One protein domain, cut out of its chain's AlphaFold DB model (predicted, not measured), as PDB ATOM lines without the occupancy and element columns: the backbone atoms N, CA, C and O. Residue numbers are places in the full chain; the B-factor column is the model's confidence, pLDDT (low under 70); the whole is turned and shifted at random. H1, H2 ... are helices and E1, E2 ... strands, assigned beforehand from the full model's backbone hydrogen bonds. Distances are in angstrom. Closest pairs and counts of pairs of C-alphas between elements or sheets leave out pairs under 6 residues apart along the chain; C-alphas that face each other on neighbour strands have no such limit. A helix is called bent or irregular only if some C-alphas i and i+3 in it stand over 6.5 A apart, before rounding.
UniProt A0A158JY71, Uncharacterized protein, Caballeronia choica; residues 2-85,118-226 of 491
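AT A GLANCE: This is residues 2 to 85 and 118 to 226 of the 491 residues of an uncharacterized protein of Caballeronia choica (UniProt A0A158JY71). Two long helices, H2 and H6, run side by side the same way, with H5, H1 and the small hairpin E1-E2 gathered at the end where they begin; at the other end H3 folds back from H2 and opens away as a V. H4 is a long arm that touches no helix, and what sticks out is residues 118 to 149, of which 118 to 147 belong to H4, residues 59 to 74 of H3, residues 76 to 82, of which 76 to 80 belong to H3, and the tail of residues 219 to 226, of which 219 to 224 belong to H6. The printed part has 193 residues, with six named helices and two named strands in the order H1 H2 H3 H4 H5 E1 E2 H6; its one sheet, E1 - E2, is antiparallel and the class is mostly helix. The whole is extended, with a radius of gyration of the C-alphas of 25.2 A, and flat, spanning 74 by 71 by 35 A.

IN THESE COORDINATES: H1 is residues 2 to 8, beginning at C-alpha 2 (140.243, 182.233, 117.109). H2, residues 12 to 46, is 50.4 A long, and H3, residues 50 to 80, is 45.3 A. H4, residues 118 to 147, is 41.6 A long and begins at C-alpha 118 (95.346, 214.118, 69.418). H5 is residues 155 to 166, E1 167 to 169 and E2 175 to 177. H6, residues 182 to 224, is 61.3 A long and ends at C-alpha 224 (86.978, 147.519, 90.058). It has a kink of 31 degrees near residue 218, but is neither bent nor irregular, though only just: C-alphas 218 and 221 are 6.2 A apart.

HOW THE PARTS SIT: H2 and H6 touch at a shallow tilt of 18 degrees, the same way; their closest C-alphas, of Leu 46 and Val 214, are 6.9 A apart. Helix packing is mostly crossed, with 1 of 6 touching pairs at a shallow tilt. H1 touches H5 at a steep tilt of 55 degrees, closest at the C-alphas of Asp 4 and Ala 159, 6.3 A. H5 touches H2 with residues 158 to 161 alone, closest at the C-alphas of Ile 158 and Ala 19, 6.6 A. H2 and H3, a helical hairpin, only just touch, with 3 pairs of C-alphas within 8 A, the closest those of Leu 46 and Val 53, 6.4 A. In the hairpin E1 and E2, N 168 and O 176 are 3.0 A apart, within hydrogen-bond range. H1, H2, H4 and H5 have every O i to N i+4 pair within range; H3 has 25 of 27 and H6 37 of 39.

THE WHOLE: The C-alphas of Phe 9 and Ala 226, the two farthest apart, are 75.7 A from each other. Residues 86 to 117 are not printed, and C-alphas 85 and 118 are 35.9 A apart across the cut. Of the links that are printed whole, H4 to H5 is short and the others are tight. The mean pLDDT of the printed part is 78.7; 34 residues are under 70, among them residues 2 to 9, 144 to 151 and 220 to 226.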
ATOM      1  N   PHE A   2     139.311 182.495 118.213       56.31
ATOM      2  CA  PHE A   2     140.243 182.233 117.109       56.31
ATOM      3  C   PHE A   2     139.583 182.346 115.718       56.31
ATOM      4  O   PHE A   2     140.202 182.783 114.751       56.31
ATOM      5  N   GLU A   3     138.295 182.011 115.633       62.00
ATOM      6  CA  GLU A   3     137.443 182.148 114.444       62.00
ATOM      7  C   GLU A   3     137.381 183.611 113.994       62.00
ATOM      8  O   GLU A   3     137.611 183.931 112.831       62.00
ATOM      9  N   ASP A   4     137.140 184.503 114.956       59.78
ATOM     10  CA  ASP A   4     136.999 185.938 114.739       59.78
ATOM     11  C   ASP A   4     138.331 186.571 114.295       59.78
ATOM     12  O   ASP A   4     138.341 187.470 113.461       59.78
ATOM     13  N   THR A   5     139.482 186.050 114.744       62.66
ATOM     14  CA  THR A   5     140.790 186.449 114.193       62.66
ATOM     15  C   THR A   5     141.024 185.973 112.759       62.66
ATOM     16  O   THR A   5     141.570 186.739 111.972       62.66
ATOM     17  N   VAL A   6     140.573 184.775 112.368       67.38
ATOM     18  CA  VAL A   6     140.683 184.303 110.970       67.38
ATOM     19  C   VAL A   6     139.772 185.111 110.034       67.38
ATOM     20  O   VAL A   6     140.164 185.454 108.916       67.38
ATOM     21  N   LEU A   7     138.579 185.490 110.500       67.38
ATOM     22  CA  LEU A   7     137.653 186.342 109.747       67.38
ATOM     23  C   LEU A   7     138.118 187.809 109.659       67.38
ATOM     24  O   LEU A   7     137.828 188.483 108.675       67.38
ATOM     25  N   ARG A   8     138.898 188.316 110.622       68.56
ATOM     26  CA  ARG A   8     139.472 189.677 110.559       68.56
ATOM     27  C   ARG A   8     140.533 189.869 109.463       68.56
ATOM     28  O   ARG A   8     140.755 191.014 109.079       68.56
ATOM     29  N   PHE A   9     141.168 188.797 108.981       66.94
ATOM     30  CA  PHE A   9     142.274 188.843 108.006       66.94
ATOM     31  C   PHE A   9     141.971 188.155 106.660       66.94
ATOM     32  O   PHE A   9     142.890 187.918 105.881       66.94
ATOM     33  N   SER A  10     140.712 187.814 106.376       76.56
ATOM     34  CA  SER A  10     140.301 187.173 105.115       76.56
ATOM     35  C   SER A  10     139.264 188.007 104.350       76.56
ATOM     36  O   SER A  10     138.654 188.916 104.910       76.56
ATOM     37  N   ASP A  11     139.106 187.736 103.051       84.94
ATOM     38  CA  ASP A  11     138.428 188.635 102.105       84.94
ATOM     39  C   ASP A  11     136.956 188.912 102.476       84.94
ATOM     40  O   ASP A  11     136.122 188.001 102.437       84.94
ATOM     41  N   LYS A  12     136.607 190.180 102.775       84.06
ATOM     42  CA  LYS A  12     135.230 190.589 103.150       84.06
ATOM     43  C   LYS A  12     134.210 190.176 102.081       84.06
ATOM     44  O   LYS A  12     133.163 189.633 102.417       84.06
ATOM     45  N   GLU A  13     134.533 190.375 100.804       84.00
ATOM     46  CA  GLU A  13     133.653 190.019  99.681       84.00
ATOM     47  C   GLU A  13     133.385 188.507  99.625       84.00
ATOM     48  O   GLU A  13     132.240 188.082  99.484       84.00
ATOM     49  N   ARG A  14     134.421 187.679  99.821       84.69
ATOM     50  CA  ARG A  14     134.288 186.214  99.843       84.69
ATOM     51  C   ARG A  14     133.497 185.745 101.066       84.69
ATOM     52  O   ARG A  14     132.707 184.816 100.946       84.69
ATOM     53  N   GLN A  15     133.642 186.400 102.220       85.50
ATOM     54  CA  GLN A  15     132.801 186.143 103.399       85.50
ATOM     55  C   GLN A  15     131.325 186.480 103.142       85.50
ATOM     56  O   GLN A  15     130.457 185.690 103.506       85.50
ATOM     57  N   GLN A  16     131.035 187.613 102.492       85.25
ATOM     58  CA  GLN A  16     129.667 188.010 102.138       85.25
ATOM     59  C   GLN A  16     129.039 187.022 101.141       85.25
ATOM     60  O   GLN A  16     127.942 186.533 101.397       85.25
ATOM     61  N   GLN A  17     129.765 186.621 100.092       87.00
ATOM     62  CA  GLN A  17     129.315 185.597  99.134       87.00
ATOM     63  C   GLN A  17     129.019 184.243  99.804       87.00
ATOM     64  O   GLN A  17     128.015 183.603  99.494       87.00
ATOM     65  N   LEU A  18     129.866 183.797 100.740       88.12
ATOM     66  CA  LEU A  18     129.649 182.545 101.479       88.12
ATOM     67  C   LEU A  18     128.448 182.652 102.440       88.12
ATOM     68  O   LEU A  18     127.682 181.697 102.557       88.12
ATOM     69  N   ALA A  19     128.226 183.813 103.068       87.00
ATOM     70  CA  ALA A  19     127.053 184.073 103.908       87.00
ATOM     71  C   ALA A  19     125.740 184.150 103.097       87.00
ATOM     72  O   ALA A  19     124.710 183.633 103.532       87.00
ATOM     73  N   GLU A  20     125.769 184.721 101.892       88.50
ATOM     74  CA  GLU A  20     124.637 184.712 100.953       88.50
ATOM     75  C   GLU A  20     124.291 183.289 100.487       88.50
ATOM     76  O   GLU A  20     123.119 182.908 100.491       88.50
ATOM     77  N   GLN A  21     125.296 182.469 100.158       88.38
ATOM     78  CA  GLN A  21     125.106 181.051  99.819       88.38
ATOM     79  C   GLN A  21     124.544 180.243 100.999       88.38
ATOM     80  O   GLN A  21     123.661 179.406 100.813       88.38
ATOM     81  N   GLU A  22     125.005 180.522 102.219       88.75
ATOM     82  CA  GLU A  22     124.495 179.935 103.461       88.75
ATOM     83  C   GLU A  22     123.022 180.331 103.715       88.75
ATOM     84  O   GLU A  22     122.199 179.473 104.044       88.75
ATOM     85  N   GLN A  23     122.637 181.592 103.468       87.44
ATOM     86  CA  GLN A  23     121.231 182.017 103.542       87.44
ATOM     87  C   GLN A  23     120.372 181.351 102.455       87.44
ATOM     88  O   GLN A  23     119.266 180.893 102.749       87.44
ATOM     89  N   ALA A  24     120.864 181.260 101.217       87.50
ATOM     90  CA  ALA A  24     120.153 180.598 100.125       87.50
ATOM     91  C   ALA A  24     119.930 179.100 100.417       87.50
ATOM     92  O   ALA A  24     118.833 178.584 100.200       87.50
ATOM     93  N   LEU A  25     120.927 178.413 100.988       88.69
ATOM     94  CA  LEU A  25     120.798 177.042 101.495       88.69
ATOM     95  C   LEU A  25     119.739 176.922 102.597       88.69
ATOM     96  O   LEU A  25     118.924 175.998 102.561       88.69
ATOM     97  N   ALA A  26     119.717 177.845 103.562       87.31
ATOM     98  CA  ALA A  26     118.709 177.858 104.620       87.31
ATOM     99  C   ALA A  26     117.285 178.071 104.064       87.31
ATOM    100  O   ALA A  26     116.344 177.408 104.499       87.31
ATOM    101  N   GLN A  27     117.126 178.927 103.049       88.62
ATOM    102  CA  GLN A  27     115.854 179.133 102.347       88.62
ATOM    103  C   GLN A  27     115.427 177.898 101.529       88.62
ATOM    104  O   GLN A  27     114.250 177.524 101.550       88.62
ATOM    105  N   ARG A  28     116.366 177.193 100.877       87.19
ATOM    106  CA  ARG A  28     116.083 175.896 100.231       87.19
ATOM    107  C   ARG A  28     115.647 174.843 101.250       87.19
ATOM    108  O   ARG A  28     114.620 174.211 101.038       87.19
ATOM    109  N   ARG A  29     116.327 174.732 102.399       89.38
ATOM    110  CA  ARG A  29     115.932 173.843 103.515       89.38
ATOM    111  C   ARG A  29     114.517 174.133 104.014       89.38
ATOM    112  O   ARG A  29     113.695 173.224 104.056       89.38
ATOM    113  N   ALA A  30     114.198 175.396 104.292       89.25
ATOM    114  CA  ALA A  30     112.862 175.789 104.740       89.25
ATOM    115  C   ALA A  30     111.765 175.483 103.698       89.25
ATOM    116  O   ALA A  30     110.681 175.023 104.059       89.25
ATOM    117  N   SER A  31     112.036 175.691 102.403       88.25
ATOM    118  CA  SER A  31     111.067 175.364 101.345       88.25
ATOM    119  C   SER A  31     110.935 173.855 101.089       88.25
ATOM    120  O   SER A  31     109.821 173.387 100.858       88.25
ATOM    121  N   LEU A  32     112.012 173.074 101.225       88.50
ATOM    122  CA  LEU A  32     111.982 171.606 101.251       88.50
ATOM    123  C   LEU A  32     111.137 171.071 102.409       88.50
ATOM    124  O   LEU A  32     110.254 170.250 102.186       88.50
ATOM    125  N   GLU A  33     111.356 171.559 103.631       90.44
ATOM    126  CA  GLU A  33     110.544 171.187 104.792       90.44
ATOM    127  C   GLU A  33     109.064 171.542 104.598       90.44
ATOM    128  O   GLU A  33     108.185 170.762 104.968       90.44
ATOM    129  N   ALA A  34     108.770 172.708 104.016       88.38
ATOM    130  CA  ALA A  34     107.404 173.103 103.688       88.38
ATOM    131  C   ALA A  34     106.783 172.162 102.641       88.38
ATOM    132  O   ALA A  34     105.641 171.736 102.810       88.38
ATOM    133  N   ARG A  35     107.538 171.759 101.605       86.69
ATOM    134  CA  ARG A  35     107.096 170.730 100.650       86.69
ATOM    135  C   ARG A  35     106.873 169.380 101.327       86.69
ATOM    136  O   ARG A  35     105.840 168.778 101.077       86.69
ATOM    137  N   GLN A  36     107.758 168.924 102.219       90.38
ATOM    138  CA  GLN A  36     107.585 167.669 102.970       90.38
ATOM    139  C   GLN A  36     106.302 167.686 103.813       90.38
ATOM    140  O   GLN A  36     105.509 166.748 103.751       90.38
ATOM    141  N   LYS A  37     106.053 168.783 104.543       90.12
ATOM    142  CA  LYS A  37     104.835 168.983 105.348       90.12
ATOM    143  C   LYS A  37     103.579 169.014 104.459       90.12
ATOM    144  O   LYS A  37     102.593 168.355 104.779       90.12
ATOM    145  N   ASN A  38     103.639 169.674 103.301       87.69
ATOM    146  CA  ASN A  38     102.557 169.681 102.307       87.69
ATOM    147  C   ASN A  38     102.337 168.309 101.639       87.69
ATOM    148  O   ASN A  38     101.200 167.963 101.331       87.69
ATOM    149  N   LEU A  39     103.393 167.522 101.419       87.00
ATOM    150  CA  LEU A  39     103.329 166.179 100.839       87.00
ATOM    151  C   LEU A  39     102.682 165.204 101.831       87.00
ATOM    152  O   LEU A  39     101.742 164.508 101.458       87.00
ATOM    153  N   ALA A  40     103.093 165.232 103.102       88.06
ATOM    154  CA  ALA A  40     102.447 164.479 104.179       88.06
ATOM    155  C   ALA A  40     100.964 164.872 104.341       88.06
ATOM    156  O   ALA A  40     100.094 164.003 104.363       88.06
ATOM    157  N   TYR A  41     100.647 166.173 104.329       87.00
ATOM    158  CA  TYR A  41      99.257 166.640 104.327       87.00
ATOM    159  C   TYR A  41      98.472 166.103 103.116       87.00
ATOM    160  O   TYR A  41      97.381 165.568 103.288       87.00
ATOM    161  N   ARG A  42      99.040 166.162 101.899       81.44
ATOM    162  CA  ARG A  42      98.444 165.582 100.678       81.44
ATOM    163  C   ARG A  42      98.263 164.055 100.786       81.44
ATOM    164  O   ARG A  42      97.269 163.552 100.269       81.44
ATOM    165  N   GLN A  43      99.143 163.323 101.478       86.12
ATOM    166  CA  GLN A  43      98.992 161.880 101.751       86.12
ATOM    167  C   GLN A  43      97.850 161.569 102.729       86.12
ATOM    168  O   GLN A  43      97.157 160.568 102.551       86.12
ATOM    169  N   ASP A  44      97.624 162.403 103.745       86.12
ATOM    170  CA  ASP A  44      96.486 162.236 104.659       86.12
ATOM    171  C   ASP A  44      95.162 162.709 104.044       86.12
ATOM    172  O   ASP A  44      94.114 162.114 104.305       86.12
ATOM    173  N   TRP A  45      95.198 163.718 103.171       82.44
ATOM    174  CA  TRP A  45      94.039 164.154 102.387       82.44
ATOM    175  C   TRP A  45      93.636 163.145 101.306       82.44
ATOM    176  O   TRP A  45      92.444 162.941 101.094       82.44
ATOM    177  N   LEU A  46      94.595 162.441 100.688       81.00
ATOM    178  CA  LEU A  46      94.340 161.355  99.729       81.00
ATOM    179  C   LEU A  46      93.394 160.280 100.295       81.00
ATOM    180  O   LEU A  46      92.561 159.749  99.567       81.00
ATOM    181  N   LYS A  47      93.498 159.994 101.600       81.81
ATOM    182  CA  LYS A  47      92.671 159.012 102.329       81.81
ATOM    183  C   LYS A  47      91.223 159.475 102.551       81.81
ATOM    184  O   LYS A  47      90.416 158.691 103.041       81.81
ATOM    185  N   ARG A  48      90.914 160.746 102.267       82.69
ATOM    186  CA  ARG A  48      89.602 161.381 102.483       82.69
ATOM    187  C   ARG A  48      88.965 161.817 101.165       82.69
ATOM    188  O   ARG A  48      87.828 161.457 100.894       82.69
ATOM    189  N   GLU A  49      89.704 162.564 100.345       82.94
ATOM    190  CA  GLU A  49      89.213 163.195  99.113       82.94
ATOM    191  C   GLU A  49      90.269 163.118  97.983       82.94
ATOM    192  O   GLU A  49      90.927 164.116  97.662       82.94
ATOM    193  N   PRO A  50      90.452 161.953  97.328       77.88
ATOM    194  CA  PRO A  50      91.463 161.786  96.277       77.88
ATOM    195  C   PRO A  50      91.249 162.733  95.082       77.88
ATOM    196  O   PRO A  50      92.217 163.233  94.507       77.88
ATOM    197  N   HIS A  51      89.993 163.039  94.735       77.75
ATOM    198  CA  HIS A  51      89.649 163.957  93.641       77.75
ATOM    199  C   HIS A  51      90.102 165.403  93.906       77.75
ATOM    200  O   HIS A  51      90.565 166.081  92.989       77.75
ATOM    201  N   ALA A  52      90.019 165.879  95.153       76.69
ATOM    202  CA  ALA A  52      90.443 167.233  95.508       76.69
ATOM    203  C   ALA A  52      91.976 167.380  95.436       76.69
ATOM    204  O   ALA A  52      92.488 168.401  94.969       76.69
ATOM    205  N   VAL A  53      92.716 166.326  95.809       76.56
ATOM    206  CA  VAL A  53      94.178 166.259  95.630       76.56
ATOM    207  C   VAL A  53      94.558 166.259  94.142       76.56
ATOM    208  O   VAL A  53      95.498 166.959  93.766       76.56
ATOM    209  N   ALA A  54      93.818 165.545  93.285       77.50
ATOM    210  CA  ALA A  54      94.050 165.542  91.837       77.50
ATOM    211  C   ALA A  54      93.908 166.943  91.220       77.50
ATOM    212  O   ALA A  54      94.856 167.439  90.611       77.50
ATOM    213  N   GLN A  55      92.785 167.627  91.468       80.00
ATOM    214  CA  GLN A  55      92.550 168.978  90.937       80.00
ATOM    215  C   GLN A  55      93.599 169.997  91.411       80.00
ATOM    216  O   GLN A  55      93.944 170.922  90.674       80.00
ATOM    217  N   ALA A  56      94.124 169.846  92.633       75.44
ATOM    218  CA  ALA A  56      95.203 170.693  93.139       75.44
ATOM    219  C   ALA A  56      96.529 170.452  92.391       75.44
ATOM    220  O   ALA A  56      97.194 171.412  92.005       75.44
ATOM    221  N   VAL A  57      96.889 169.186  92.143       79.75
ATOM    222  CA  VAL A  57      98.077 168.804  91.358       79.75
ATOM    223  C   VAL A  57      97.969 169.285  89.909       79.75
ATOM    224  O   VAL A  57      98.941 169.802  89.366       79.75
ATOM    225  N   GLU A  58      96.804 169.139  89.280       81.19
ATOM    226  CA  GLU A  58      96.598 169.510  87.875       81.19
ATOM    227  C   GLU A  58      96.728 171.019  87.647       81.19
ATOM    228  O   GLU A  58      97.378 171.434  86.688       81.19
ATOM    229  N   ARG A  59      96.196 171.845  88.557       80.56
ATOM    230  CA  ARG A  59      96.388 173.307  88.526       80.56
ATOM    231  C   ARG A  59      97.862 173.687  88.680       80.56
ATOM    232  O   ARG A  59      98.348 174.545  87.948       80.56
ATOM    233  N   GLU A  60      98.578 173.020  89.584       79.38
ATOM    234  CA  GLU A  60     100.008 173.253  89.808       79.38
ATOM    235  C   GLU A  60     100.853 172.841  88.580       79.38
ATOM    236  O   GLU A  60     101.774 173.557  88.186       79.38
ATOM    237  N   ASP A  61     100.512 171.733  87.916       76.00
ATOM    238  CA  ASP A  61     101.172 171.285  86.681       76.00
ATOM    239  C   ASP A  61     100.811 172.123  85.443       76.00
ATOM    240  O   ASP A  61     101.621 172.180  84.515       76.00
ATOM    241  N   LEU A  62      99.643 172.775  85.407       81.94
ATOM    242  CA  LEU A  62      99.278 173.737  84.358       81.94
ATOM    243  C   LEU A  62     100.106 175.023  84.474       81.94
ATOM    244  O   LEU A  62     100.797 175.377  83.520       81.94
ATOM    245  N   GLN A  63     100.156 175.640  85.658       78.88
ATOM    246  CA  GLN A  63     100.964 176.845  85.907       78.88
ATOM    247  C   GLN A  63     102.451 176.610  85.578       78.88
ATOM    248  O   GLN A  63     103.061 177.356  84.813       78.88
ATOM    249  N   ARG A  64     103.011 175.474  86.027       77.00
ATOM    250  CA  ARG A  64     104.389 175.043  85.706       77.00
ATOM    251  C   ARG A  64     104.649 174.807  84.201       77.00
ATOM    252  O   ARG A  64     105.812 174.619  83.826       77.00
ATOM    253  N   ARG A  65     103.620 174.744  83.342       80.94
ATOM    254  CA  ARG A  65     103.738 174.681  81.867       80.94
ATOM    255  C   ARG A  65     103.619 176.066  81.239       80.94
ATOM    256  O   ARG A  65     104.432 176.380  80.375       80.94
ATOM    257  N   GLU A  66     102.674 176.877  81.704       83.56
ATOM    258  CA  GLU A  66     102.463 178.264  81.266       83.56
ATOM    259  C   GLU A  66     103.738 179.103  81.473       83.56
ATOM    260  O   GLU A  66     104.257 179.677  80.515       83.56
ATOM    261  N   ASP A  67     104.348 179.048  82.664       72.56
ATOM    262  CA  ASP A  67     105.626 179.719  82.965       72.56
ATOM    263  C   ASP A  67     106.755 179.309  81.999       72.56
ATOM    264  O   ASP A  67     107.570 180.129  81.566       72.56
ATOM    265  N   LYS A  68     106.807 178.020  81.631       85.19
ATOM    266  CA  LYS A  68     107.816 177.489  80.702       85.19
ATOM    267  C   LYS A  68     107.568 177.945  79.270       85.19
ATOM    268  O   LYS A  68     108.536 178.220  78.566       85.19
ATOM    269  N   GLN A  69     106.310 178.039  78.844       80.56
ATOM    270  CA  GLN A  69     105.938 178.561  77.527       80.56
ATOM    271  C   GLN A  69     106.308 180.044  77.415       80.56
ATOM    272  O   GLN A  69     107.067 180.404  76.519       80.56
ATOM    273  N   LEU A  70     105.934 180.868  78.400       73.50
ATOM    274  CA  LEU A  70     106.313 182.286  78.461       73.50
ATOM    275  C   LEU A  70     107.842 182.486  78.423       73.50
ATOM    276  O   LEU A  70     108.346 183.356  77.707       73.50
ATOM    277  N   ALA A  71     108.603 181.645  79.131       71.81
ATOM    278  CA  ALA A  71     110.068 181.674  79.114       71.81
ATOM    279  C   ALA A  71     110.699 181.212  77.781       71.81
ATOM    280  O   ALA A  71     111.840 181.586  77.486       71.81
ATOM    281  N   ILE A  72     109.994 180.407  76.979       80.38
ATOM    282  CA  ILE A  72     110.405 180.009  75.622       80.38
ATOM    283  C   ILE A  72     110.064 181.122  74.625       80.38
ATOM    284  O   ILE A  72     110.939 181.537  73.864       80.38
ATOM    285  N   ASP A  73     108.849 181.667  74.674       74.38
ATOM    286  CA  ASP A  73     108.387 182.721  73.766       74.38
ATOM    287  C   ASP A  73     109.210 184.006  73.916       74.38
ATOM    288  O   ASP A  73     109.630 184.599  72.919       74.38
ATOM    289  N   ALA A  74     109.560 184.388  75.149       68.69
ATOM    290  CA  ALA A  74     110.456 185.515  75.414       68.69
ATOM    291  C   ALA A  74     111.851 185.337  74.774       68.69
ATOM    292  O   ALA A  74     112.438 186.305  74.284       68.69
ATOM    293  N   LYS A  75     112.381 184.105  74.730       73.81
ATOM    294  CA  LYS A  75     113.654 183.787  74.056       73.81
ATOM    295  C   LYS A  75     113.498 183.758  72.535       73.81
ATOM    296  O   LYS A  75     114.344 184.297  71.825       73.81
ATOM    297  N   ALA A  76     112.406 183.179  72.034       75.69
ATOM    298  CA  ALA A  76     112.110 183.106  70.607       75.69
ATOM    299  C   ALA A  76     111.919 184.501  69.987       75.69
ATOM    300  O   ALA A  76     112.409 184.756  68.886       75.69
ATOM    301  N   LEU A  77     111.268 185.423  70.704       68.94
ATOM    302  CA  LEU A  77     111.134 186.823  70.299       68.94
ATOM    303  C   LEU A  77     112.496 187.521  70.204       68.94
ATOM    304  O   LEU A  77     112.798 188.088  69.158       68.94
ATOM    305  N   LYS A  78     113.348 187.426  71.237       65.19
ATOM    306  CA  LYS A  78     114.712 187.996  71.213       65.19
ATOM    307  C   LYS A  78     115.532 187.487  70.022       65.19
ATOM    308  O   LYS A  78     116.079 188.288  69.264       65.19
ATOM    309  N   ALA A  79     115.548 186.168  69.816       70.62
ATOM    310  CA  ALA A  79     116.303 185.530  68.739       70.62
ATOM    311  C   ALA A  79     115.858 185.985  67.335       70.62
ATOM    312  O   ALA A  79     116.703 186.196  66.465       70.62
ATOM    313  N   ARG A  80     114.551 186.202  67.111       72.75
ATOM    314  CA  ARG A  80     114.009 186.688  65.823       72.75
ATOM    315  C   ARG A  80     114.517 188.072  65.414       72.75
ATOM    316  O   ARG A  80     114.531 188.369  64.225       72.75
ATOM    317  N   PHE A  81     114.941 188.897  66.369       62.66
ATOM    318  CA  PHE A  81     115.494 190.228  66.110       62.66
ATOM    319  C   PHE A  81     117.031 190.247  66.013       62.66
ATOM    320  O   PHE A  81     117.620 191.317  65.891       62.66
ATOM    321  N   GLY A  82     117.699 189.086  66.072       59.81
ATOM    322  CA  GLY A  82     119.167 188.995  66.047       59.81
ATOM    323  C   GLY A  82     119.857 189.569  67.292       59.81
ATOM    324  O   GLY A  82     121.081 189.687  67.320       59.81
ATOM    325  N   LEU A  83     119.081 189.919  68.322       55.44
ATOM    326  CA  LEU A  83     119.565 190.472  69.580       55.44
ATOM    327  C   LEU A  83     120.271 189.365  70.376       55.44
ATOM    328  O   LEU A  83     119.652 188.353  70.717       55.44
ATOM    329  N   LYS A  84     121.534 189.584  70.763       62.78
ATOM    330  CA  LYS A  84     122.052 188.945  71.984       62.78
ATOM    331  C   LYS A  84     121.284 189.525  73.178       62.78
ATOM    332  O   LYS A  84     120.814 190.655  73.099       62.78
ATOM    333  N   ASP A  85     121.225 188.817  74.306       52.56
ATOM    334  CA  ASP A  85     120.449 189.216  75.501       52.56
ATOM    335  C   ASP A  85     120.753 190.619  76.091       52.56
ATOM    336  O   ASP A  85     120.043 191.053  76.998       52.56
ATOM    337  N   ASP A 118      96.416 214.682  68.594       67.88
ATOM    338  CA  ASP A 118      95.346 214.118  69.418       67.88
ATOM    339  C   ASP A 118      95.868 212.946  70.254       67.88
ATOM    340  O   ASP A 118      95.806 212.983  71.489       67.88
ATOM    341  N   ARG A 119      96.492 211.939  69.621       69.50
ATOM    342  CA  ARG A 119      97.107 210.828  70.361       69.50
ATOM    343  C   ARG A 119      98.310 211.251  71.195       69.50
ATOM    344  O   ARG A 119      98.574 210.529  72.135       69.50
ATOM    345  N   ALA A 120      99.008 212.365  70.966       65.38
ATOM    346  CA  ALA A 120     100.051 212.871  71.872       65.38
ATOM    347  C   ALA A 120      99.502 213.810  72.940       65.38
ATOM    348  O   ALA A 120     100.155 213.960  73.962       65.38
ATOM    349  N   SER A 121      98.298 214.368  72.807       72.25
ATOM    350  CA  SER A 121      97.589 214.934  73.957       72.25
ATOM    351  C   SER A 121      97.188 213.803  74.914       72.25
ATOM    352  O   SER A 121      97.516 213.849  76.101       72.25
ATOM    353  N   LEU A 122      96.631 212.711  74.371       74.56
ATOM    354  CA  LEU A 122      96.263 211.504  75.113       74.56
ATOM    355  C   LEU A 122      97.488 210.737  75.622       74.56
ATOM    356  O   LEU A 122      97.511 210.363  76.786       74.56
ATOM    357  N   LEU A 123      98.538 210.558  74.817       70.44
ATOM    358  CA  LEU A 123      99.808 209.959  75.235       70.44
ATOM    359  C   LEU A 123     100.630 210.918  76.099       70.44
ATOM    360  O   LEU A 123     101.434 210.434  76.873       70.44
ATOM    361  N   SER A 124     100.428 212.240  76.075       73.19
ATOM    362  CA  SER A 124     100.979 213.144  77.100       73.19
ATOM    363  C   SER A 124     100.210 212.994  78.408       73.19
ATOM    364  O   SER A 124     100.830 213.003  79.462       73.19
ATOM    365  N   GLY A 125      98.890 212.791  78.371       74.88
ATOM    366  CA  GLY A 125      98.089 212.413  79.537       74.88
ATOM    367  C   GLY A 125      98.528 211.066  80.120       74.88
ATOM    368  O   GLY A 125      98.890 210.990  81.289       74.88
ATOM    369  N   LEU A 126      98.596 210.027  79.288       78.62
ATOM    370  CA  LEU A 126      99.038 208.683  79.655       78.62
ATOM    371  C   LEU A 126     100.526 208.625  80.006       78.62
ATOM    372  O   LEU A 126     100.877 207.843  80.872       78.62
ATOM    373  N   ASN A 127     101.398 209.454  79.424       73.56
ATOM    374  CA  ASN A 127     102.803 209.567  79.835       73.56
ATOM    375  C   ASN A 127     102.945 210.428  81.096       73.56
ATOM    376  O   ASN A 127     103.823 210.166  81.896       73.56
ATOM    377  N   LYS A 128     102.067 211.401  81.373       74.62
ATOM    378  CA  LYS A 128     102.008 212.056  82.696       74.62
ATOM    379  C   LYS A 128     101.549 211.069  83.765       74.62
ATOM    380  O   LYS A 128     102.165 211.031  84.821       74.62
ATOM    381  N   LEU A 129     100.542 210.240  83.482       77.06
ATOM    382  CA  LEU A 129     100.103 209.154  84.361       77.06
ATOM    383  C   LEU A 129     101.196 208.091  84.518       77.06
ATOM    384  O   LEU A 129     101.589 207.808  85.638       77.06
ATOM    385  N   ALA A 130     101.789 207.602  83.431       72.38
ATOM    386  CA  ALA A 130     102.892 206.646  83.468       72.38
ATOM    387  C   ALA A 130     104.182 207.240  84.050       72.38
ATOM    388  O   ALA A 130     104.969 206.488  84.594       72.38
ATOM    389  N   LEU A 131     104.405 208.560  84.024       75.25
ATOM    390  CA  LEU A 131     105.480 209.228  84.771       75.25
ATOM    391  C   LEU A 131     105.115 209.442  86.238       75.25
ATOM    392  O   LEU A 131     106.016 209.487  87.066       75.25
ATOM    393  N   ILE A 132     103.836 209.581  86.588       79.94
ATOM    394  CA  ILE A 132     103.368 209.563  87.979       79.94
ATOM    395  C   ILE A 132     103.513 208.148  88.541       79.94
ATOM    396  O   ILE A 132     104.037 207.998  89.634       79.94
ATOM    397  N   ASP A 133     103.152 207.114  87.789       80.19
ATOM    398  CA  ASP A 133     103.249 205.722  88.217       80.19
ATOM    399  C   ASP A 133     104.675 205.170  88.069       80.19
ATOM    400  O   ASP A 133     105.092 204.370  88.898       80.19
ATOM    401  N   ALA A 134     105.496 205.673  87.139       77.06
ATOM    402  CA  ALA A 134     106.947 205.460  87.134       77.06
ATOM    403  C   ALA A 134     107.632 206.210  88.281       77.06
ATOM    404  O   ALA A 134     108.611 205.709  88.816       77.06
ATOM    405  N   LYS A 135     107.121 207.374  88.713       81.62
ATOM    406  CA  LYS A 135     107.606 208.045  89.931       81.62
ATOM    407  C   LYS A 135     107.183 207.301  91.186       81.62
ATOM    408  O   LYS A 135     108.051 207.062  92.002       81.62
ATOM    409  N   LYS A 136     105.927 206.860  91.312       83.25
ATOM    410  CA  LYS A 136     105.464 206.021  92.430       83.25
ATOM    411  C   LYS A 136     106.184 204.680  92.460       83.25
ATOM    412  O   LYS A 136     106.566 204.237  93.526       83.25
ATOM    413  N   THR A 137     106.394 204.016  91.322       72.62
ATOM    414  CA  THR A 137     107.160 202.758  91.292       72.62
ATOM    415  C   THR A 137     108.646 203.006  91.501       72.62
ATOM    416  O   THR A 137     109.261 202.203  92.181       72.62
ATOM    417  N   ALA A 138     109.226 204.121  91.046       75.50
ATOM    418  CA  ALA A 138     110.580 204.517  91.435       75.50
ATOM    419  C   ALA A 138     110.674 204.865  92.928       75.50
ATOM    420  O   ALA A 138     111.654 204.498  93.549       75.50
ATOM    421  N   GLU A 139     109.673 205.508  93.522       80.44
ATOM    422  CA  GLU A 139     109.570 205.844  94.948       80.44
ATOM    423  C   GLU A 139     109.383 204.581  95.796       80.44
ATOM    424  O   GLU A 139     110.101 204.388  96.768       80.44
ATOM    425  N   ILE A 140     108.529 203.649  95.362       73.81
ATOM    426  CA  ILE A 140     108.383 202.304  95.931       73.81
ATOM    427  C   ILE A 140     109.669 201.491  95.738       73.81
ATOM    428  O   ILE A 140     110.031 200.745  96.637       73.81
ATOM    429  N   LEU A 141     110.388 201.620  94.618       72.44
ATOM    430  CA  LEU A 141     111.670 200.943  94.376       72.44
ATOM    431  C   LEU A 141     112.843 201.619  95.093       72.44
ATOM    432  O   LEU A 141     113.823 200.941  95.366       72.44
ATOM    433  N   HIS A 142     112.771 202.911  95.404       73.12
ATOM    434  CA  HIS A 142     113.735 203.607  96.250       73.12
ATOM    435  C   HIS A 142     113.483 203.233  97.705       73.12
ATOM    436  O   HIS A 142     114.367 202.645  98.306       73.12
ATOM    437  N   ALA A 143     112.249 203.346  98.201       72.00
ATOM    438  CA  ALA A 143     111.859 202.795  99.495       72.00
ATOM    439  C   ALA A 143     112.224 201.302  99.618       72.00
ATOM    440  O   ALA A 143     112.783 200.900 100.628       72.00
ATOM    441  N   ASN A 144     112.018 200.475  98.583       63.28
ATOM    442  CA  ASN A 144     112.465 199.076  98.597       63.28
ATOM    443  C   ASN A 144     113.983 198.890  98.423       63.28
ATOM    444  O   ASN A 144     114.458 197.830  98.799       63.28
ATOM    445  N   LYS A 145     114.759 199.849  97.908       66.31
ATOM    446  CA  LYS A 145     116.239 199.811  97.928       66.31
ATOM    447  C   LYS A 145     116.812 200.298  99.257       66.31
ATOM    448  O   LYS A 145     117.868 199.832  99.659       66.31
ATOM    449  N   ASP A 146     116.107 201.200  99.925       60.31
ATOM    450  CA  ASP A 146     116.476 201.738 101.231       60.31
ATOM    451  C   ASP A 146     116.070 200.746 102.347       60.31
ATOM    452  O   ASP A 146     116.777 200.603 103.341       60.31
ATOM    453  N   LEU A 147     114.981 199.985 102.145       59.09
ATOM    454  CA  LEU A 147     114.574 198.834 102.968       59.09
ATOM    455  C   LEU A 147     115.346 197.545 102.631       59.09
ATOM    456  O   LEU A 147     115.674 196.783 103.536       59.09
ATOM    457  N   ASN A 148     115.643 197.291 101.349       54.78
ATOM    458  CA  ASN A 148     116.450 196.155 100.886       54.78
ATOM    459  C   ASN A 148     117.770 196.652 100.279       54.78
ATOM    460  O   ASN A 148     118.089 196.382  99.117       54.78
ATOM    461  N   GLY A 149     118.557 197.367 101.086       62.09
ATOM    462  CA  GLY A 149     119.981 197.512 100.802       62.09
ATOM    463  C   GLY A 149     120.640 196.123 100.760       62.09
ATOM    464  O   GLY A 149     120.111 195.183 101.366       62.09
ATOM    465  N   PRO A 150     121.779 195.945 100.065       61.00
ATOM    466  CA  PRO A 150     122.511 194.682 100.120       61.00
ATOM    467  C   PRO A 150     122.823 194.370 101.589       61.00
ATOM    468  O   PRO A 150     123.429 195.194 102.272       61.00
ATOM    469  N   ARG A 151     122.348 193.219 102.091       67.94
ATOM    470  CA  ARG A 151     122.389 192.893 103.525       67.94
ATOM    471  C   ARG A 151     123.838 192.883 104.009       67.94
ATOM    472  O   ARG A 151     124.569 191.919 103.785       67.94
ATOM    473  N   GLU A 152     124.243 193.936 104.712       75.88
ATOM    474  CA  GLU A 152     125.545 193.986 105.369       75.88
ATOM    475  C   GLU A 152     125.552 193.021 106.557       75.88
ATOM    476  O   GLU A 152     125.186 193.367 107.678       75.88
ATOM    477  N   TRP A 153     125.965 191.782 106.289       78.19
ATOM    478  CA  TRP A 153     126.229 190.768 107.300       78.19
ATOM    479  C   TRP A 153     127.176 191.304 108.377       78.19
ATOM    480  O   TRP A 153     128.323 191.672 108.094       78.19
ATOM    481  N   SER A 154     126.715 191.325 109.626       83.56
ATOM    482  CA  SER A 154     127.555 191.702 110.757       83.56
ATOM    483  C   SER A 154     128.655 190.662 110.981       83.56
ATOM    484  O   SER A 154     128.494 189.474 110.696       83.56
ATOM    485  N   ARG A 155     129.790 191.079 111.556       79.56
ATOM    486  CA  ARG A 155     130.899 190.151 111.860       79.56
ATOM    487  C   ARG A 155     130.481 189.011 112.795       79.56
ATOM    488  O   ARG A 155     131.025 187.920 112.680       79.56
ATOM    489  N   GLN A 156     129.507 189.253 113.674       83.69
ATOM    490  CA  GLN A 156     128.951 188.239 114.571       83.69
ATOM    491  C   GLN A 156     128.124 187.203 113.798       83.69
ATOM    492  O   GLN A 156     128.369 186.013 113.958       83.69
ATOM    493  N   GLU A 157     127.245 187.623 112.881       85.00
ATOM    494  CA  GLU A 157     126.537 186.687 111.995       85.00
ATOM    495  C   GLU A 157     127.514 185.872 111.134       85.00
ATOM    496  O   GLU A 157     127.381 184.655 111.056       85.00
ATOM    497  N   ILE A 158     128.530 186.508 110.534       85.88
ATOM    498  CA  ILE A 158     129.550 185.798 109.737       85.88
ATOM    499  C   ILE A 158     130.299 184.775 110.608       85.88
ATOM    500  O   ILE A 158     130.508 183.646 110.169       85.88
ATOM    501  N   ALA A 159     130.661 185.125 111.848       84.75
ATOM    502  CA  ALA A 159     131.308 184.206 112.783       84.75
ATOM    503  C   ALA A 159     130.406 183.022 113.172       84.75
ATOM    504  O   ALA A 159     130.881 181.885 113.187       84.75
ATOM    505  N   ASP A 160     129.114 183.255 113.411       86.25
ATOM    506  CA  ASP A 160     128.138 182.205 113.716       86.25
ATOM    507  C   ASP A 160     127.914 181.256 112.531       86.25
ATOM    508  O   ASP A 160     127.843 180.039 112.716       86.25
ATOM    509  N   LEU A 161     127.799 181.788 111.309       86.50
ATOM    510  CA  LEU A 161     127.667 180.984 110.089       86.50
ATOM    511  C   LEU A 161     128.948 180.178 109.819       86.50
ATOM    512  O   LEU A 161     128.880 178.978 109.550       86.50
ATOM    513  N   PHE A 162     130.120 180.792 109.992       85.31
ATOM    514  CA  PHE A 162     131.418 180.130 109.854       85.31
ATOM    515  C   PHE A 162     131.626 179.025 110.904       85.31
ATOM    516  O   PHE A 162     132.134 177.954 110.572       85.31
ATOM    517  N   ALA A 163     131.190 179.230 112.152       85.00
ATOM    518  CA  ALA A 163     131.227 178.207 113.198       85.00
ATOM    519  C   ALA A 163     130.295 177.023 112.875       85.00
ATOM    520  O   ALA A 163     130.730 175.870 112.926       85.00
ATOM    521  N   LYS A 164     129.051 177.297 112.449       85.12
ATOM    522  CA  LYS A 164     128.087 176.272 111.993       85.12
ATOM    523  C   LYS A 164     128.614 175.464 110.801       85.12
ATOM    524  O   LYS A 164     128.347 174.269 110.709       85.12
ATOM    525  N   ALA A 165     129.386 176.091 109.912       81.75
ATOM    526  CA  ALA A 165     130.004 175.423 108.772       81.75
ATOM    527  C   ALA A 165     131.243 174.577 109.130       81.75
ATOM    528  O   ALA A 165     131.523 173.614 108.414       81.75
ATOM    529  N   GLN A 166     131.975 174.916 110.202       82.50
ATOM    530  CA  GLN A 166     133.156 174.171 110.670       82.50
ATOM    531  C   GLN A 166     132.795 172.837 111.327       82.50
ATOM    532  O   GLN A 166     133.419 171.824 111.019       82.50
ATOM    533  N   SER A 167     131.829 172.832 112.248       78.44
ATOM    534  CA  SER A 167     131.408 171.642 112.996       78.44
ATOM    535  C   SER A 167     129.954 171.316 112.678       78.44
ATOM    536  O   SER A 167     129.042 171.695 113.415       78.44
ATOM    537  N   ARG A 168     129.740 170.620 111.560       80.25
ATOM    538  CA  ARG A 168     128.411 170.164 111.161       80.25
ATOM    539  C   ARG A 168     128.035 168.896 111.930       80.25
ATOM    540  O   ARG A 168     128.862 168.002 112.088       80.25
ATOM    541  N   VAL A 169     126.763 168.787 112.307       81.75
ATOM    542  CA  VAL A 169     126.103 167.497 112.547       81.75
ATOM    543  C   VAL A 169     125.159 167.224 111.373       81.75
ATOM    544  O   VAL A 169     124.408 168.111 110.959       81.75
ATOM    545  N   ASP A 170     125.244 166.032 110.796       76.88
ATOM    546  CA  ASP A 170     124.331 165.545 109.762       76.88
ATOM    547  C   ASP A 170     123.011 165.065 110.380       76.88
ATOM    548  O   ASP A 170     122.955 164.697 111.552       76.88
ATOM    549  N   ASP A 171     121.963 164.942 109.565       72.19
ATOM    550  CA  ASP A 171     120.628 164.477 109.979       72.19
ATOM    551  C   ASP A 171     120.638 163.038 110.560       72.19
ATOM    552  O   ASP A 171     119.671 162.589 111.172       72.19
ATOM    553  N   LYS A 172     121.751 162.311 110.379       77.25
ATOM    554  CA  LYS A 172     122.041 160.980 110.944       77.25
ATOM    555  C   LYS A 172     122.839 161.017 112.260       77.25
ATOM    556  O   LYS A 172     123.263 159.968 112.735       77.25
ATOM    557  N   GLY A 173     123.123 162.198 112.809       78.94
ATOM    558  CA  GLY A 173     123.961 162.392 114.000       78.94
ATOM    559  C   GLY A 173     125.478 162.336 113.759       78.94
ATOM    560  O   GLY A 173     126.243 162.480 114.708       78.94
ATOM    561  N   ALA A 174     125.938 162.140 112.519       84.06
ATOM    562  CA  ALA A 174     127.366 162.094 112.195       84.06
ATOM    563  C   ALA A 174     127.993 163.500 112.234       84.06
ATOM    564  O   ALA A 174     127.449 164.443 111.663       84.06
ATOM    565  N   THR A 175     129.142 163.649 112.896       84.50
ATOM    566  CA  THR A 175     129.843 164.936 113.021       84.50
ATOM    567  C   THR A 175     130.881 165.114 111.915       84.50
ATOM    568  O   THR A 175     131.885 164.402 111.889       84.50
ATOM    569  N   HIS A 176     130.684 166.099 111.039       84.00
ATOM    570  CA  HIS A 176     131.607 166.436 109.956       84.00
ATOM    571  C   HIS A 176     132.378 167.719 110.282       84.00
ATOM    572  O   HIS A 176     131.802 168.801 110.419       84.00
ATOM    573  N   THR A 177     133.700 167.585 110.424       88.12
ATOM    574  CA  THR A 177     134.610 168.687 110.768       88.12
ATOM    575  C   THR A 177     135.342 169.191 109.528       88.12
ATOM    576  O   THR A 177     136.036 168.430 108.856       88.12
ATOM    577  N   TYR A 178     135.217 170.485 109.238       87.31
ATOM    578  CA  TYR A 178     135.843 171.143 108.092       87.31
ATOM    579  C   TYR A 178     137.017 172.043 108.527       87.31
ATOM    580  O   TYR A 178     137.030 172.532 109.661       87.31
ATOM    581  N   PRO A 179     138.012 172.298 107.650       86.00
ATOM    582  CA  PRO A 179     139.121 173.202 107.953       86.00
ATOM    583  C   PRO A 179     138.647 174.602 108.367       86.00
ATOM    584  O   PRO A 179     137.698 175.134 107.792       86.00
ATOM    585  N   LYS A 180     139.351 175.246 109.308       83.19
ATOM    586  CA  LYS A 180     139.061 176.623 109.757       83.19
ATOM    587  C   LYS A 180     139.523 177.689 108.743       83.19
ATOM    588  O   LYS A 180     140.264 178.602 109.087       83.19
ATOM    589  N   THR A 181     139.100 177.567 107.486       86.50
ATOM    590  CA  THR A 181     139.400 178.494 106.379       86.50
ATOM    591  C   THR A 181     138.141 178.770 105.554       86.50
ATOM    592  O   THR A 181     137.194 177.980 105.581       86.50
ATOM    593  N   LEU A 182     138.125 179.854 104.765       85.25
ATOM    594  CA  LEU A 182     137.007 180.140 103.849       85.25
ATOM    595  C   LEU A 182     136.778 179.005 102.829       85.25
ATOM    596  O   LEU A 182     135.654 178.782 102.391       85.25
ATOM    597  N   GLU A 183     137.815 178.235 102.495       87.00
ATOM    598  CA  GLU A 183     137.695 177.054 101.629       87.00
ATOM    599  C   GLU A 183     137.109 175.836 102.344       87.00
ATOM    600  O   GLU A 183     136.441 175.020 101.711       87.00
ATOM    601  N   GLY A 184     137.324 175.706 103.657       87.31
ATOM    602  CA  GLY A 184     136.613 174.727 104.477       87.31
ATOM    603  C   GLY A 184     135.117 175.034 104.545       87.31
ATOM    604  O   GLY A 184     134.303 174.129 104.368       87.31
ATOM    605  N   TRP A 185     134.752 176.315 104.684       89.25
ATOM    606  CA  TRP A 185     133.356 176.764 104.592       89.25
ATOM    607  C   TRP A 185     132.771 176.500 103.196       89.25
ATOM    608  O   TRP A 185     131.712 175.886 103.103       89.25
ATOM    609  N   ALA A 186     133.480 176.844 102.114       90.12
ATOM    610  CA  ALA A 186     133.049 176.544 100.744       90.12
ATOM    611  C   ALA A 186     132.801 175.039 100.514       90.12
ATOM    612  O   ALA A 186     131.738 174.652 100.036       90.12
ATOM    613  N   LYS A 187     133.719 174.167 100.951       90.44
ATOM    614  CA  LYS A 187     133.555 172.701 100.857       90.44
ATOM    615  C   LYS A 187     132.383 172.189 101.707       90.44
ATOM    616  O   LYS A 187     131.663 171.289 101.279       90.44
ATOM    617  N   SER A 188     132.149 172.792 102.873       90.19
ATOM    618  CA  SER A 188     130.971 172.535 103.713       90.19
ATOM    619  C   SER A 188     129.664 172.971 103.031       90.19
ATOM    620  O   SER A 188     128.663 172.262 103.119       90.19
ATOM    621  N   LEU A 189     129.652 174.101 102.311       89.75
ATOM    622  CA  LEU A 189     128.512 174.557 101.503       89.75
ATOM    623  C   LEU A 189     128.259 173.635 100.298       89.75
ATOM    624  O   LEU A 189     127.112 173.288 100.040       89.75
ATOM    625  N   GLU A 190     129.297 173.205  99.574       90.12
ATOM    626  CA  GLU A 190     129.167 172.284  98.430       90.12
ATOM    627  C   GLU A 190     128.532 170.946  98.826       90.12
ATOM    628  O   GLU A 190     127.587 170.491  98.181       90.12
ATOM    629  N   VAL A 191     129.036 170.318  99.893       89.94
ATOM    630  CA  VAL A 191     128.505 169.044 100.403       89.94
ATOM    631  C   VAL A 191     127.038 169.205 100.816       89.94
ATOM    632  O   VAL A 191     126.187 168.418 100.401       89.94
ATOM    633  N   ARG A 192     126.711 170.297 101.519       87.50
ATOM    634  CA  ARG A 192     125.333 170.606 101.923       87.50
ATOM    635  C   ARG A 192     124.408 170.963 100.756       87.50
ATOM    636  O   ARG A 192     123.224 170.674 100.873       87.50
ATOM    637  N   ASN A 193     124.898 171.530  99.649       91.50
ATOM    638  CA  ASN A 193     124.102 171.685  98.420       91.50
ATOM    639  C   ASN A 193     123.778 170.313  97.813       91.50
ATOM    640  O   ASN A 193     122.605 170.000  97.641       91.50
ATOM    641  N   ARG A 194     124.790 169.461  97.588       90.44
ATOM    642  CA  ARG A 194     124.619 168.122  96.985       90.44
ATOM    643  C   ARG A 194     123.650 167.237  97.770       90.44
ATOM    644  O   ARG A 194     122.866 166.494  97.189       90.44
ATOM    645  N   GLU A 195     123.670 167.315  99.097       89.44
ATOM    646  CA  GLU A 195     122.714 166.587  99.935       89.44
ATOM    647  C   GLU A 195     121.280 167.111  99.832       89.44
ATOM    648  O   GLU A 195     120.348 166.306  99.861       89.44
ATOM    649  N   LEU A 196     121.088 168.428  99.685       89.25
ATOM    650  CA  LEU A 196     119.762 168.997  99.445       89.25
ATOM    651  C   LEU A 196     119.268 168.692  98.035       89.25
ATOM    652  O   LEU A 196     118.110 168.337  97.900       89.25
ATOM    653  N   GLU A 197     120.129 168.710  97.020       90.06
ATOM    654  CA  GLU A 197     119.796 168.248  95.664       90.06
ATOM    655  C   GLU A 197     119.335 166.777  95.696       90.06
ATOM    656  O   GLU A 197     118.300 166.420  95.131       90.06
ATOM    657  N   LEU A 198     120.021 165.917  96.461       91.38
ATOM    658  CA  LEU A 198     119.596 164.532  96.704       91.38
ATOM    659  C   LEU A 198     118.332 164.405  97.575       91.38
ATOM    660  O   LEU A 198     117.701 163.346  97.555       91.38
ATOM    661  N   ALA A 199     117.957 165.424  98.353       88.00
ATOM    662  CA  ALA A 199     116.699 165.473  99.101       88.00
ATOM    663  C   ALA A 199     115.537 165.998  98.237       88.00
ATOM    664  O   ALA A 199     114.439 165.453  98.317       88.00
ATOM    665  N   GLU A 200     115.794 166.979  97.370       90.06
ATOM    666  CA  GLU A 200     114.889 167.497  96.337       90.06
ATOM    667  C   GLU A 200     114.508 166.370  95.374       90.06
ATOM    668  O   GLU A 200     113.329 166.067  95.243       90.06
ATOM    669  N   ILE A 201     115.483 165.633  94.827       90.25
ATOM    670  CA  ILE A 201     115.234 164.482  93.938       90.25
ATOM    671  C   ILE A 201     114.392 163.388  94.627       90.25
ATOM    672  O   ILE A 201     113.514 162.791  94.002       90.25
ATOM    673  N   LYS A 202     114.617 163.123  95.924       92.88
ATOM    674  CA  LYS A 202     113.797 162.166  96.696       92.88
ATOM    675  C   LYS A 202     112.380 162.679  96.932       92.88
ATOM    676  O   LYS A 202     111.444 161.888  96.860       92.88
ATOM    677  N   LEU A 203     112.217 163.970  97.215       88.81
ATOM    678  CA  LEU A 203     110.909 164.587  97.407       88.81
ATOM    679  C   LEU A 203     110.121 164.635  96.095       88.81
ATOM    680  O   LEU A 203     108.956 164.257  96.087       88.81
ATOM    681  N   ASP A 204     110.752 165.002  94.983       89.31
ATOM    682  CA  ASP A 204     110.124 164.994  93.661       89.31
ATOM    683  C   ASP A 204     109.715 163.562  93.264       89.31
ATOM    684  O   ASP A 204     108.615 163.347  92.755       89.31
ATOM    685  N   ALA A 205     110.529 162.547  93.586       90.31
ATOM    686  CA  ALA A 205     110.147 161.142  93.424       90.31
ATOM    687  C   ALA A 205     108.953 160.737  94.316       90.31
ATOM    688  O   ALA A 205     108.071 160.006  93.860       90.31
ATOM    689  N   GLN A 206     108.874 161.232  95.557       87.12
ATOM    690  CA  GLN A 206     107.717 161.034  96.441       87.12
ATOM    691  C   GLN A 206     106.467 161.779  95.943       87.12
ATOM    692  O   GLN A 206     105.370 161.226  96.021       87.12
ATOM    693  N   GLU A 207     106.604 162.984  95.380       87.50
ATOM    694  CA  GLU A 207     105.507 163.688  94.712       87.50
ATOM    695  C   GLU A 207     105.022 162.891  93.500       87.50
ATOM    696  O   GLU A 207     103.823 162.672  93.358       87.50
ATOM    697  N   HIS A 208     105.920 162.410  92.638       85.06
ATOM    698  CA  HIS A 208     105.551 161.581  91.489       85.06
ATOM    699  C   HIS A 208     104.884 160.261  91.907       85.06
ATOM    700  O   HIS A 208     103.896 159.863  91.285       85.06
ATOM    701  N   ALA A 209     105.341 159.628  92.992       87.31
ATOM    702  CA  ALA A 209     104.687 158.459  93.575       87.31
ATOM    703  C   ALA A 209     103.281 158.788  94.112       87.31
ATOM    704  O   ALA A 209     102.336 158.062  93.810       87.31
ATOM    705  N   LEU A 210     103.107 159.911  94.822       82.75
ATOM    706  CA  LEU A 210     101.791 160.385  95.266       82.75
ATOM    707  C   LEU A 210     100.871 160.673  94.075       82.75
ATOM    708  O   LEU A 210      99.721 160.255  94.087       82.75
ATOM    709  N   ARG A 211     101.359 161.316  93.011       83.06
ATOM    710  CA  ARG A 211     100.575 161.571  91.786       83.06
ATOM    711  C   ARG A 211     100.132 160.264  91.117       83.06
ATOM    712  O   ARG A 211      99.012 160.185  90.617       83.06
ATOM    713  N   ALA A 212     100.970 159.226  91.140       85.44
ATOM    714  CA  ALA A 212     100.603 157.892  90.666       85.44
ATOM    715  C   ALA A 212      99.586 157.190  91.591       85.44
ATOM    716  O   ALA A 212      98.691 156.511  91.094       85.44
ATOM    717  N   GLN A 213      99.676 157.378  92.912       82.88
ATOM    718  CA  GLN A 213      98.683 156.885  93.877       82.88
ATOM    719  C   GLN A 213      97.333 157.603  93.735       82.88
ATOM    720  O   GLN A 213      96.309 156.930  93.712       82.88
ATOM    721  N   VAL A 214      97.324 158.930  93.558       83.25
ATOM    722  CA  VAL A 214      96.124 159.734  93.253       83.25
ATOM    723  C   VAL A 214      95.433 159.187  92.006       83.25
ATOM    724  O   VAL A 214      94.254 158.865  92.066       83.25
ATOM    725  N   ARG A 215      96.169 159.008  90.899       80.94
ATOM    726  CA  ARG A 215      95.614 158.433  89.662       80.94
ATOM    727  C   ARG A 215      95.045 157.037  89.885       80.94
ATOM    728  O   ARG A 215      93.885 156.808  89.569       80.94
ATOM    729  N   ARG A 216      95.794 156.132  90.525       79.94
ATOM    730  CA  ARG A 216      95.300 154.783  90.858       79.94
ATOM    731  C   ARG A 216      94.040 154.807  91.726       79.94
ATOM    732  O   ARG A 216      93.155 154.011  91.467       79.94
ATOM    733  N   ALA A 217      93.931 155.713  92.697       75.75
ATOM    734  CA  ALA A 217      92.758 155.849  93.567       75.75
ATOM    735  C   ALA A 217      91.522 156.460  92.871       75.75
ATOM    736  O   ALA A 217      90.438 156.457  93.448       75.75
ATOM    737  N   ILE A 218      91.680 156.990  91.654       74.62
ATOM    738  CA  ILE A 218      90.597 157.530  90.817       74.62
ATOM    739  C   ILE A 218      90.258 156.553  89.682       74.62
ATOM    740  O   ILE A 218      89.089 156.313  89.413       74.62
ATOM    741  N   GLU A 219      91.260 155.912  89.082       70.25
ATOM    742  CA  GLU A 219      91.088 154.891  88.040       70.25
ATOM    743  C   GLU A 219      90.637 153.522  88.591       70.25
ATOM    744  O   GLU A 219      90.025 152.739  87.861       70.25
ATOM    745  N   SER A 220      90.944 153.185  89.853       59.66
ATOM    746  CA  SER A 220      90.540 151.901  90.441       59.66
ATOM    747  C   SER A 220      89.039 151.767  90.713       59.66
ATOM    748  O   SER A 220      88.535 150.702  90.368       59.66
ATOM    749  N   PRO A 221      88.272 152.755  91.231       55.28
ATOM    750  CA  PRO A 221      86.819 152.599  91.347       55.28
ATOM    751  C   PRO A 221      86.129 152.414  89.985       55.28
ATOM    752  O   PRO A 221      85.146 151.682  89.904       55.28
ATOM    753  N   GLU A 222      86.668 152.988  88.903       50.66
ATOM    754  CA  GLU A 222      86.132 152.799  87.546       50.66
ATOM    755  C   GLU A 222      86.451 151.410  86.955       50.66
ATOM    756  O   GLU A 222      85.656 150.873  86.184       50.66
ATOM    757  N   LYS A 223      87.579 150.786  87.332       50.22
ATOM    758  CA  LYS A 223      87.975 149.441  86.853       50.22
ATOM    759  C   LYS A 223      87.563 148.291  87.779       50.22
ATOM    760  O   LYS A 223      87.325 147.186  87.295       50.22
ATOM    761  N   ALA A 224      87.415 148.526  89.083       40.50
ATOM    762  CA  ALA A 224      86.978 147.519  90.058       40.50
ATOM    763  C   ALA A 224      85.545 147.027  89.788       40.50
ATOM    764  O   ALA A 224      85.225 145.873  90.069       40.50
ATOM    765  N   ALA A 225      84.715 147.857  89.144       44.59
ATOM    766  CA  ALA A 225      83.393 147.479  88.648       44.59
ATOM    767  C   ALA A 225      83.408 146.326  87.614       44.59
ATOM    768  O   ALA A 225      82.355 145.751  87.344       44.59
ATOM    769  N   ALA A 226      84.570 145.971  87.043       48.78
ATOM    770  CA  ALA A 226      84.699 144.933  86.019       48.78
ATOM    771  C   ALA A 226      85.271 143.583  86.512       48.78
ATOM    772  O   ALA A 226      85.072 142.579  85.829       48.78
TER     773      ALA A 226